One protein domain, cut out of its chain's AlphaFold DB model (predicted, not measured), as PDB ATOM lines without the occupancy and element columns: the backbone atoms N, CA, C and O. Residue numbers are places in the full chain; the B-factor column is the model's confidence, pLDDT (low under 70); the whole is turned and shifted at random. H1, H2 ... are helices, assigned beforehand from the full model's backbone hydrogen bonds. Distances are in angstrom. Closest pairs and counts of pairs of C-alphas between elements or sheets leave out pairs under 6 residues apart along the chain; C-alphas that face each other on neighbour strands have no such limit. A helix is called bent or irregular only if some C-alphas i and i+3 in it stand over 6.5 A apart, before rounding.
ATOM      1  N   VAL A 312      -7.191  -7.800  31.542       64.50
ATOM      2  CA  VAL A 312      -6.273  -8.927  31.448       64.50
ATOM      3  C   VAL A 312      -6.695  -9.894  32.547       64.50
ATOM      4  O   VAL A 312      -6.550  -9.600  33.733       64.50
ATOM      5  N   GLN A 313      -7.208 -11.061  32.161       61.50
ATOM      6  CA  GLN A 313      -7.331 -12.189  33.078       61.50
ATOM      7  C   GLN A 313      -5.922 -12.724  33.349       61.50
ATOM      8  O   GLN A 313      -5.504 -13.737  32.795       61.50
ATOM      9  N   VAL A 314      -5.170 -11.982  34.168       66.88
ATOM     10  CA  VAL A 314      -3.925 -12.450  34.765       66.88
ATOM     11  C   VAL A 314      -4.325 -13.577  35.703       66.88
ATOM     12  O   VAL A 314      -4.746 -13.337  36.834       66.88
ATOM     13  N   THR A 315      -4.241 -14.812  35.218       71.56
ATOM     14  CA  THR A 315      -4.214 -15.975  36.102       71.56
ATOM     15  C   THR A 315      -3.069 -15.739  37.089       71.56
ATOM     16  O   THR A 315      -1.951 -15.484  36.633       71.56
ATOM     17  N   PRO A 316      -3.315 -15.750  38.412       76.75
ATOM     18  CA  PRO A 316      -2.235 -15.648  39.383       76.75
ATOM     19  C   PRO A 316      -1.217 -16.755  39.111       76.75
ATOM     20  O   PRO A 316      -1.626 -17.899  38.911       76.75
ATOM     21  N   LEU A 317       0.073 -16.401  39.085       81.69
ATOM     22  CA  LEU A 317       1.151 -17.376  38.907       81.69
ATOM     23  C   LEU A 317       1.002 -18.481  39.952       81.69
ATOM     24  O   LEU A 317       0.759 -18.187  41.129       81.69
ATOM     25  N   ASP A 318       1.139 -19.735  39.533       86.19
ATOM     26  CA  ASP A 318       1.054 -20.841  40.477       86.19
ATOM     27  C   ASP A 318       2.343 -20.983  41.310       86.19
ATOM     28  O   ASP A 318       3.368 -20.336  41.071       86.19
ATOM     29  N   PHE A 319       2.281 -21.803  42.361       85.06
ATOM     30  CA  PHE A 319       3.413 -21.973  43.270       85.06
ATOM     31  C   PHE A 319       4.629 -22.642  42.607       85.06
ATOM     32  O   PHE A 319       5.740 -22.438  43.096       85.06
ATOM     33  N   ASP A 320       4.455 -23.382  41.507       86.50
ATOM     34  CA  ASP A 320       5.543 -24.026  40.766       86.50
ATOM     35  C   ASP A 320       6.216 -23.020  39.811       86.50
ATOM     36  O   ASP A 320       7.443 -22.895  39.818       86.50
ATOM     37  N   GLU A 321       5.436 -22.207  39.087       87.88
ATOM     38  CA  GLU A 321       5.925 -21.077  38.276       87.88
ATOM     39  C   GLU A 321       6.705 -20.054  39.123       87.88
ATOM     40  O   GLU A 321       7.787 -19.586  38.736       87.88
ATOM     41  N   ILE A 322       6.186 -19.727  40.313       88.50
ATOM     42  CA  ILE A 322       6.878 -18.877  41.288       88.50
ATOM     43  C   ILE A 322       8.144 -19.578  41.794       88.50
ATOM     44  O   ILE A 322       9.204 -18.951  41.839       88.50
ATOM     45  N   ALA A 323       8.072 -20.865  42.154       86.94
ATOM     46  CA  ALA A 323       9.223 -21.598  42.671       86.94
ATOM     47  C   ALA A 323      10.379 -21.650  41.665       86.94
ATOM     48  O   ALA A 323      11.513 -21.358  42.042       86.94
ATOM     49  N   ASP A 324      10.115 -21.949  40.394       88.44
ATOM     50  CA  ASP A 324      11.146 -21.995  39.354       88.44
ATOM     51  C   ASP A 324      11.737 -20.608  39.058       88.44
ATOM     52  O   ASP A 324      12.958 -20.467  38.935       88.44
ATOM     53  N   THR A 325      10.909 -19.557  39.075       88.94
ATOM     54  CA  THR A 325      11.374 -18.162  38.979       88.94
ATOM     55  C   THR A 325      12.316 -17.790  40.135       88.94
ATOM     56  O   THR A 325      13.324 -17.109  39.930       88.94
ATOM     57  N   VAL A 326      12.034 -18.261  41.355       89.75
ATOM     58  CA  VAL A 326      12.862 -18.000  42.544       89.75
ATOM     59  C   VAL A 326      14.134 -18.856  42.562       89.75
ATOM     60  O   VAL A 326      15.202 -18.330  42.876       89.75
ATOM     61  N   LYS A 327      14.069 -20.138  42.175       85.75
ATOM     62  CA  LYS A 327      15.251 -21.010  42.003       85.75
ATOM     63  C   LYS A 327      16.229 -20.430  40.976       85.75
ATOM     64  O   LYS A 327      17.438 -20.495  41.178       85.75
ATOM     65  N   GLY A 328      15.713 -19.830  39.901       87.38
ATOM     66  CA  GLY A 328      16.512 -19.174  38.866       87.38
ATOM     67  C   GLY A 328      17.198 -17.870  39.299       87.38
ATOM     68  O   GLY A 328      18.060 -17.379  38.570       87.38
ATOM     69  N   CYS A 329      16.852 -17.296  40.459       91.81
ATOM     70  CA  CYS A 329      17.348 -15.990  40.893       91.81
ATOM     71  C   CYS A 329      17.743 -15.967  42.381       91.81
ATOM     72  O   CYS A 329      16.954 -15.659  43.272       91.81
ATOM     73  N   GLU A 330      19.027 -16.217  42.642       92.12
ATOM     74  CA  GLU A 330      19.647 -16.196  43.975       92.12
ATOM     75  C   GLU A 330      19.417 -14.897  44.774       92.12
ATOM     76  O   GLU A 330      19.300 -14.937  45.999       92.12
ATOM     77  N   GLU A 331      19.351 -13.737  44.112       94.81
ATOM     78  CA  GLU A 331      19.051 -12.464  44.781       94.81
ATOM     79  C   GLU A 331      17.579 -12.391  45.215       94.81
ATOM     80  O   GLU A 331      17.283 -11.972  46.337       94.81
ATOM     81  N   LEU A 332      16.655 -12.886  44.383       93.31
ATOM     82  CA  LEU A 332      15.236 -12.995  44.722       93.31
ATOM     83  C   LEU A 332      15.010 -14.006  45.857       93.31
ATOM     84  O   LEU A 332      14.297 -13.684  46.806       93.31
ATOM     85  N   LYS A 333      15.673 -15.174  45.826       91.88
ATOM     86  CA  LYS A 333      15.620 -16.179  46.907       91.88
ATOM     87  C   LYS A 333      16.061 -15.577  48.249       91.88
ATOM     88  O   LYS A 333      15.335 -15.694  49.236       91.88
ATOM     89  N   LYS A 334      17.171 -14.830  48.275       94.12
ATOM     90  CA  LYS A 334      17.659 -14.109  49.473       94.12
ATOM     91  C   LYS A 334      16.715 -12.992  49.923       94.12
ATOM     92  O   LYS A 334      16.483 -12.824  51.120       94.12
ATOM     93  N   LYS A 335      16.134 -12.241  48.984       95.69
ATOM     94  CA  LYS A 335      15.175 -11.171  49.293       95.69
ATOM     95  C   LYS A 335      13.886 -11.727  49.902       95.69
ATOM     96  O   LYS A 335      13.437 -11.204  50.919       95.69
ATOM     97  N   LEU A 336      13.346 -12.821  49.366       92.75
ATOM     98  CA  LEU A 336      12.189 -13.515  49.941       92.75
ATOM     99  C   LEU A 336      12.507 -14.092  51.328       92.75
ATOM    100  O   LEU A 336      11.736 -13.871  52.255       92.75
ATOM    101  N   GLN A 337      13.677 -14.713  51.523       93.00
ATOM    102  CA  GLN A 337      14.142 -15.141  52.852       93.00
ATOM    103  C   GLN A 337      14.201 -13.975  53.856       93.00
ATOM    104  O   GLN A 337      13.763 -14.121  54.995       93.00
ATOM    105  N   SER A 338      14.647 -12.781  53.441       94.75
ATOM    106  CA  SER A 338      14.615 -11.583  54.302       94.75
ATOM    107  C   SER A 338      13.193 -11.097  54.648       94.75
ATOM    108  O   SER A 338      13.007 -10.367  55.621       94.75
ATOM    109  N   MET A 339      12.189 -11.533  53.879       94.88
ATOM    110  CA  MET A 339      10.770 -11.200  54.020       94.88
ATOM    111  C   MET A 339       9.920 -12.349  54.603       94.88
ATOM    112  O   MET A 339       8.698 -12.233  54.642       94.88
ATOM    113  N   GLN A 340      10.538 -13.415  55.134       89.50
ATOM    114  CA  GLN A 340       9.866 -14.608  55.696       89.50
ATOM    115  C   GLN A 340       8.897 -14.351  56.876       89.50
ATOM    116  O   GLN A 340       8.295 -15.286  57.400       89.50
ATOM    117  N   PHE A 341       8.781 -13.104  57.340       87.81
ATOM    118  CA  PHE A 341       7.809 -12.664  58.344       87.81
ATOM    119  C   PHE A 341       6.421 -12.352  57.750       87.81
ATOM    120  O   PHE A 341       5.470 -12.174  58.506       87.81
ATOM    121  N   ASN A 342       6.297 -12.252  56.422       93.81
ATOM    122  CA  ASN A 342       5.013 -12.263  55.721       93.81
ATOM    123  C   ASN A 342       4.625 -13.730  55.440       93.81
ATOM    124  O   ASN A 342       5.441 -14.514  54.950       93.81
ATOM    125  N   GLU A 343       3.386 -14.104  55.763       90.38
ATOM    126  CA  GLU A 343       2.918 -15.497  55.693       90.38
ATOM    127  C   GLU A 343       2.765 -16.026  54.251       90.38
ATOM    128  O   GLU A 343       2.949 -17.218  54.019       90.38
ATOM    129  N   GLU A 344       2.521 -15.161  53.262       86.94
ATOM    130  CA  GLU A 344       2.435 -15.528  51.838       86.94
ATOM    131  C   GLU A 344       3.831 -15.878  51.294       86.94
ATOM    132  O   GLU A 344       4.047 -16.956  50.739       86.94
ATOM    133  N   VAL A 345       4.818 -15.010  51.550       89.81
ATOM    134  CA  VAL A 345       6.242 -15.218  51.239       89.81
ATOM    135  C   VAL A 345       6.766 -16.480  51.924       89.81
ATOM    136  O   VAL A 345       7.470 -17.279  51.311       89.81
ATOM    137  N   LYS A 346       6.393 -16.694  53.186       91.31
ATOM    138  CA  LYS A 346       6.718 -17.897  53.960       91.31
ATOM    139  C   LYS A 346       6.074 -19.154  53.366       91.31
ATOM    140  O   LYS A 346       6.740 -20.185  53.303       91.31
ATOM    141  N   SER A 347       4.839 -19.075  52.868       89.88
ATOM    142  CA  SER A 347       4.199 -20.188  52.156       89.88
ATOM    143  C   SER A 347       4.913 -20.522  50.840       89.88
ATOM    144  O   SER A 347       5.122 -21.698  50.552       89.88
ATOM    145  N   ILE A 348       5.340 -19.512  50.072       89.38
ATOM    146  CA  ILE A 348       6.148 -19.690  48.852       89.38
ATOM    147  C   ILE A 348       7.497 -20.354  49.183       89.38
ATOM    148  O   ILE A 348       7.888 -21.322  48.533       89.38
ATOM    149  N   LEU A 349       8.195 -19.882  50.222       91.00
ATOM    150  CA  LEU A 349       9.476 -20.452  50.662       91.00
ATOM    151  C   LEU A 349       9.349 -21.920  51.101       91.00
ATOM    152  O   LEU A 349      10.207 -22.729  50.755       91.00
ATOM    153  N   LEU A 350       8.275 -22.275  51.815       91.00
ATOM    154  CA  LEU A 350       8.001 -23.656  52.226       91.00
ATOM    155  C   LEU A 350       7.704 -24.577  51.033       91.00
ATOM    156  O   LEU A 350       8.137 -25.728  51.042       91.00
ATOM    157  N   HIS A 351       7.013 -24.081  50.001       89.88
ATOM    158  CA  HIS A 351       6.771 -24.838  48.768       89.88
ATOM    159  C   HIS A 351       8.078 -25.129  48.017       89.88
ATOM    160  O   HIS A 351       8.349 -26.277  47.667       89.88
ATOM    161  N   ILE A 352       8.941 -24.116  47.874       89.88
ATOM    162  CA  ILE A 352      10.280 -24.257  47.279       89.88
ATOM    163  C   ILE A 352      11.122 -25.284  48.050       89.88
ATOM    164  O   ILE A 352      11.729 -26.162  47.440       89.88
ATOM    165  N   GLU A 353      11.146 -25.218  49.386       90.50
ATOM    166  CA  GLU A 353      11.914 -26.163  50.211       90.50
ATOM    167  C   GLU A 353      11.358 -27.599  50.131       90.50
ATOM    168  O   GLU A 353      12.119 -28.571  50.186       90.50
ATOM    169  N   LEU A 354      10.038 -27.757  49.988       89.31
ATOM    170  CA  LEU A 354       9.382 -29.057  49.838       89.31
ATOM    171  C   LEU A 354       9.692 -29.705  48.480       89.31
ATOM    172  O   LEU A 354       9.975 -30.904  48.432       89.31
ATOM    173  N   ASP A 355       9.678 -28.938  47.389       87.19
ATOM    174  CA  ASP A 355      10.081 -29.430  46.068       87.19
ATOM    175  C   ASP A 355      11.593 -29.723  46.004       87.19
ATOM    176  O   ASP A 355      11.989 -30.821  45.615       87.19
ATOM    177  N   GLU A 356      12.449 -28.826  46.514       87.12
ATOM    178  CA  GLU A 356      13.901 -29.067  46.605       87.12
ATOM    179  C   GLU A 356      14.221 -30.377  47.357       87.12
ATOM    180  O   GLU A 356      15.146 -31.098  46.970       87.12
ATOM    181  N   LYS A 357      13.433 -30.743  48.381       86.06
ATOM    182  CA  LYS A 357      13.538 -32.034  49.090       86.06
ATOM    183  C   LYS A 357      13.014 -33.223  48.280       86.06
ATOM    184  O   LYS A 357      13.648 -34.279  48.305       86.06
ATOM    185  N   GLN A 358      11.899 -33.085  47.561       82.88
ATOM    186  CA  GLN A 358      11.368 -34.155  46.704       82.88
ATOM    187  C   GLN A 358      12.341 -34.495  45.567       82.88
ATOM    188  O   GLN A 358      12.664 -35.668  45.365       82.88
ATOM    189  N   GLN A 359      12.896 -33.484  44.892       80.62
ATOM    190  CA  GLN A 359      13.904 -33.682  43.846       80.62
ATOM    191  C   GLN A 359      15.159 -34.398  44.380       80.62
ATOM    192  O   GLN A 359      15.698 -35.289  43.718       80.62
ATOM    193  N   GLN A 360      15.599 -34.079  45.604       80.56
ATOM    194  CA  GLN A 360      16.714 -34.769  46.264       80.56
ATOM    195  C   GLN A 360      16.394 -36.236  46.597       80.56
ATOM    196  O   GLN A 360      17.233 -37.104  46.350       80.56
ATOM    197  N   GLN A 361      15.190 -36.549  47.091       74.56
ATOM    198  CA  GLN A 361      14.794 -37.937  47.378       74.56
ATOM    199  C   GLN A 361      14.684 -38.786  46.107       74.56
ATOM    200  O   GLN A 361      15.207 -39.902  46.070       74.56
ATOM    201  N   HIS A 362      14.091 -38.250  45.034       69.50
ATOM    202  CA  HIS A 362      14.039 -38.944  43.746       69.50
ATOM    203  C   HIS A 362      15.437 -39.215  43.177       69.50
ATOM    204  O   HIS A 362      15.689 -40.307  42.674       69.50
ATOM    205  N   LYS A 363      16.377 -38.273  43.332       71.56
ATOM    206  CA  LYS A 363      17.776 -38.449  42.920       71.56
ATOM    207  C   LYS A 363      18.559 -39.455  43.781       71.56
ATOM    208  O   LYS A 363      19.512 -40.042  43.287       71.56
ATOM    209  N   SER A 364      18.157 -39.666  45.036       64.31
ATOM    210  CA  SER A 364      18.788 -40.608  45.978       64.31
ATOM    211  C   SER A 364      18.221 -42.037  45.933       64.31
ATOM    212  O   SER A 364      18.698 -42.894  46.674       64.31
ATOM    213  N   THR A 365      17.195 -42.293  45.115       63.72
ATOM    214  CA  THR A 365      16.506 -43.598  45.016       63.72
ATOM    215  C   THR A 365      16.631 -44.194  43.602       63.72
ATOM    216  O   THR A 365      15.722 -44.867  43.122       63.72
ATOM    217  N   GLY A 366      17.723 -43.870  42.897       56.12
ATOM    218  CA  GLY A 366      17.949 -44.210  41.483       56.12
ATOM    219  C   GLY A 366      19.115 -45.164  41.194       56.12
ATOM    220  O   GLY A 366      19.395 -45.382  40.017       56.12
ATOM    221  N   ASP A 367      19.765 -45.698  42.235       44.06
ATOM    222  CA  ASP A 367      20.852 -46.696  42.183       44.06
ATOM    223  C   ASP A 367      20.356 -48.084  42.646       44.06
ATOM    224  O   ASP A 367      19.638 -48.135  43.675       44.06
TER     225      ASP A 367
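Overview. This is residues 312 to 367 of the 367 residues of an uncharacterized protein of Zea mays (UniProt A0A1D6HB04). One long helix, H3, makes much of the length of this model, and two short helices, H1 and H2, pack on its first half; together they form a small compact body from which two arms stick out. One arm is residues 312 to 317, before H1; the other is residues 357 to 367, the last turns of H3 and the short tail after it. The printed part has 56 residues, with three named helices in the order H1, H2, H3 and no named strand; its class is all helix, and 39 residues are in the helices. The whole is loose, with a radius of gyration of the C-alphas of 13.2 A, and elongated, spanning 46 by 29 by 19 A.

Arrangement. Start from H3, residues 343 to 363, and look first at its residues 348 to 352, with which alone it touches H1, residues 319 to 327. The closest C-alphas of the two helices are those of Ala 323 and Ile 352, 5.4 A apart, and their lines are about perpendicular, at 78 degrees. Next look at residues 345 to 349 of H3, with which alone it touches H2, residues 330 to 338. Here the closest C-alphas are those of Leu 336 and Val 345, 6.3 A apart; the two helices run opposite ways at a steep tilt of 51 degrees. H1 and H2 only just touch, and only at the corner by their link, with 3 pairs of C-alphas within 8 A. Their closest C-alphas are those of Val 326 and Lys 333, 5.5 A apart, and they run opposite ways at a steep tilt of 66 degrees. Along the backbone of H1, H2 and H3, every O i to N i+4 pair is within hydrogen-bond range.

Along the chain. Find C-alpha 343 at (2.918, -15.497, 55.693); from there H3 runs through 21 residues to C-alpha 363 at (17.776, -38.449, 42.920), 30.2 A away. Then go back to C-alpha 319 at (3.413, -21.973, 43.270), where H1 begins; its 9 residues end at C-alpha 327, 11.9 A on. H2, also 9 residues, runs from C-alpha 330 to C-alpha 338, 12.4 A. No helix is bent or irregular.

Size, cuts and confidence. The C-alphas of Val 312 and Asp 367, the first and last printed, are also the two farthest apart, at 47.7 A. Without the stretches that stand free, residues 312 to 317 and 357 to 367, the body has 39 residues and spans 21 by 18 by 16 A. The links from H1 to H2 and from H2 to H3 are both tight, with 2 and 4 residues between. The printed part has no cut, and Asp 367 is the chain's last residue. Read the B-factor column for the model's confidence: the mean pLDDT of the printed part is 84.1, and residues 312 to 314, 362 and 364 to 367 are under 70.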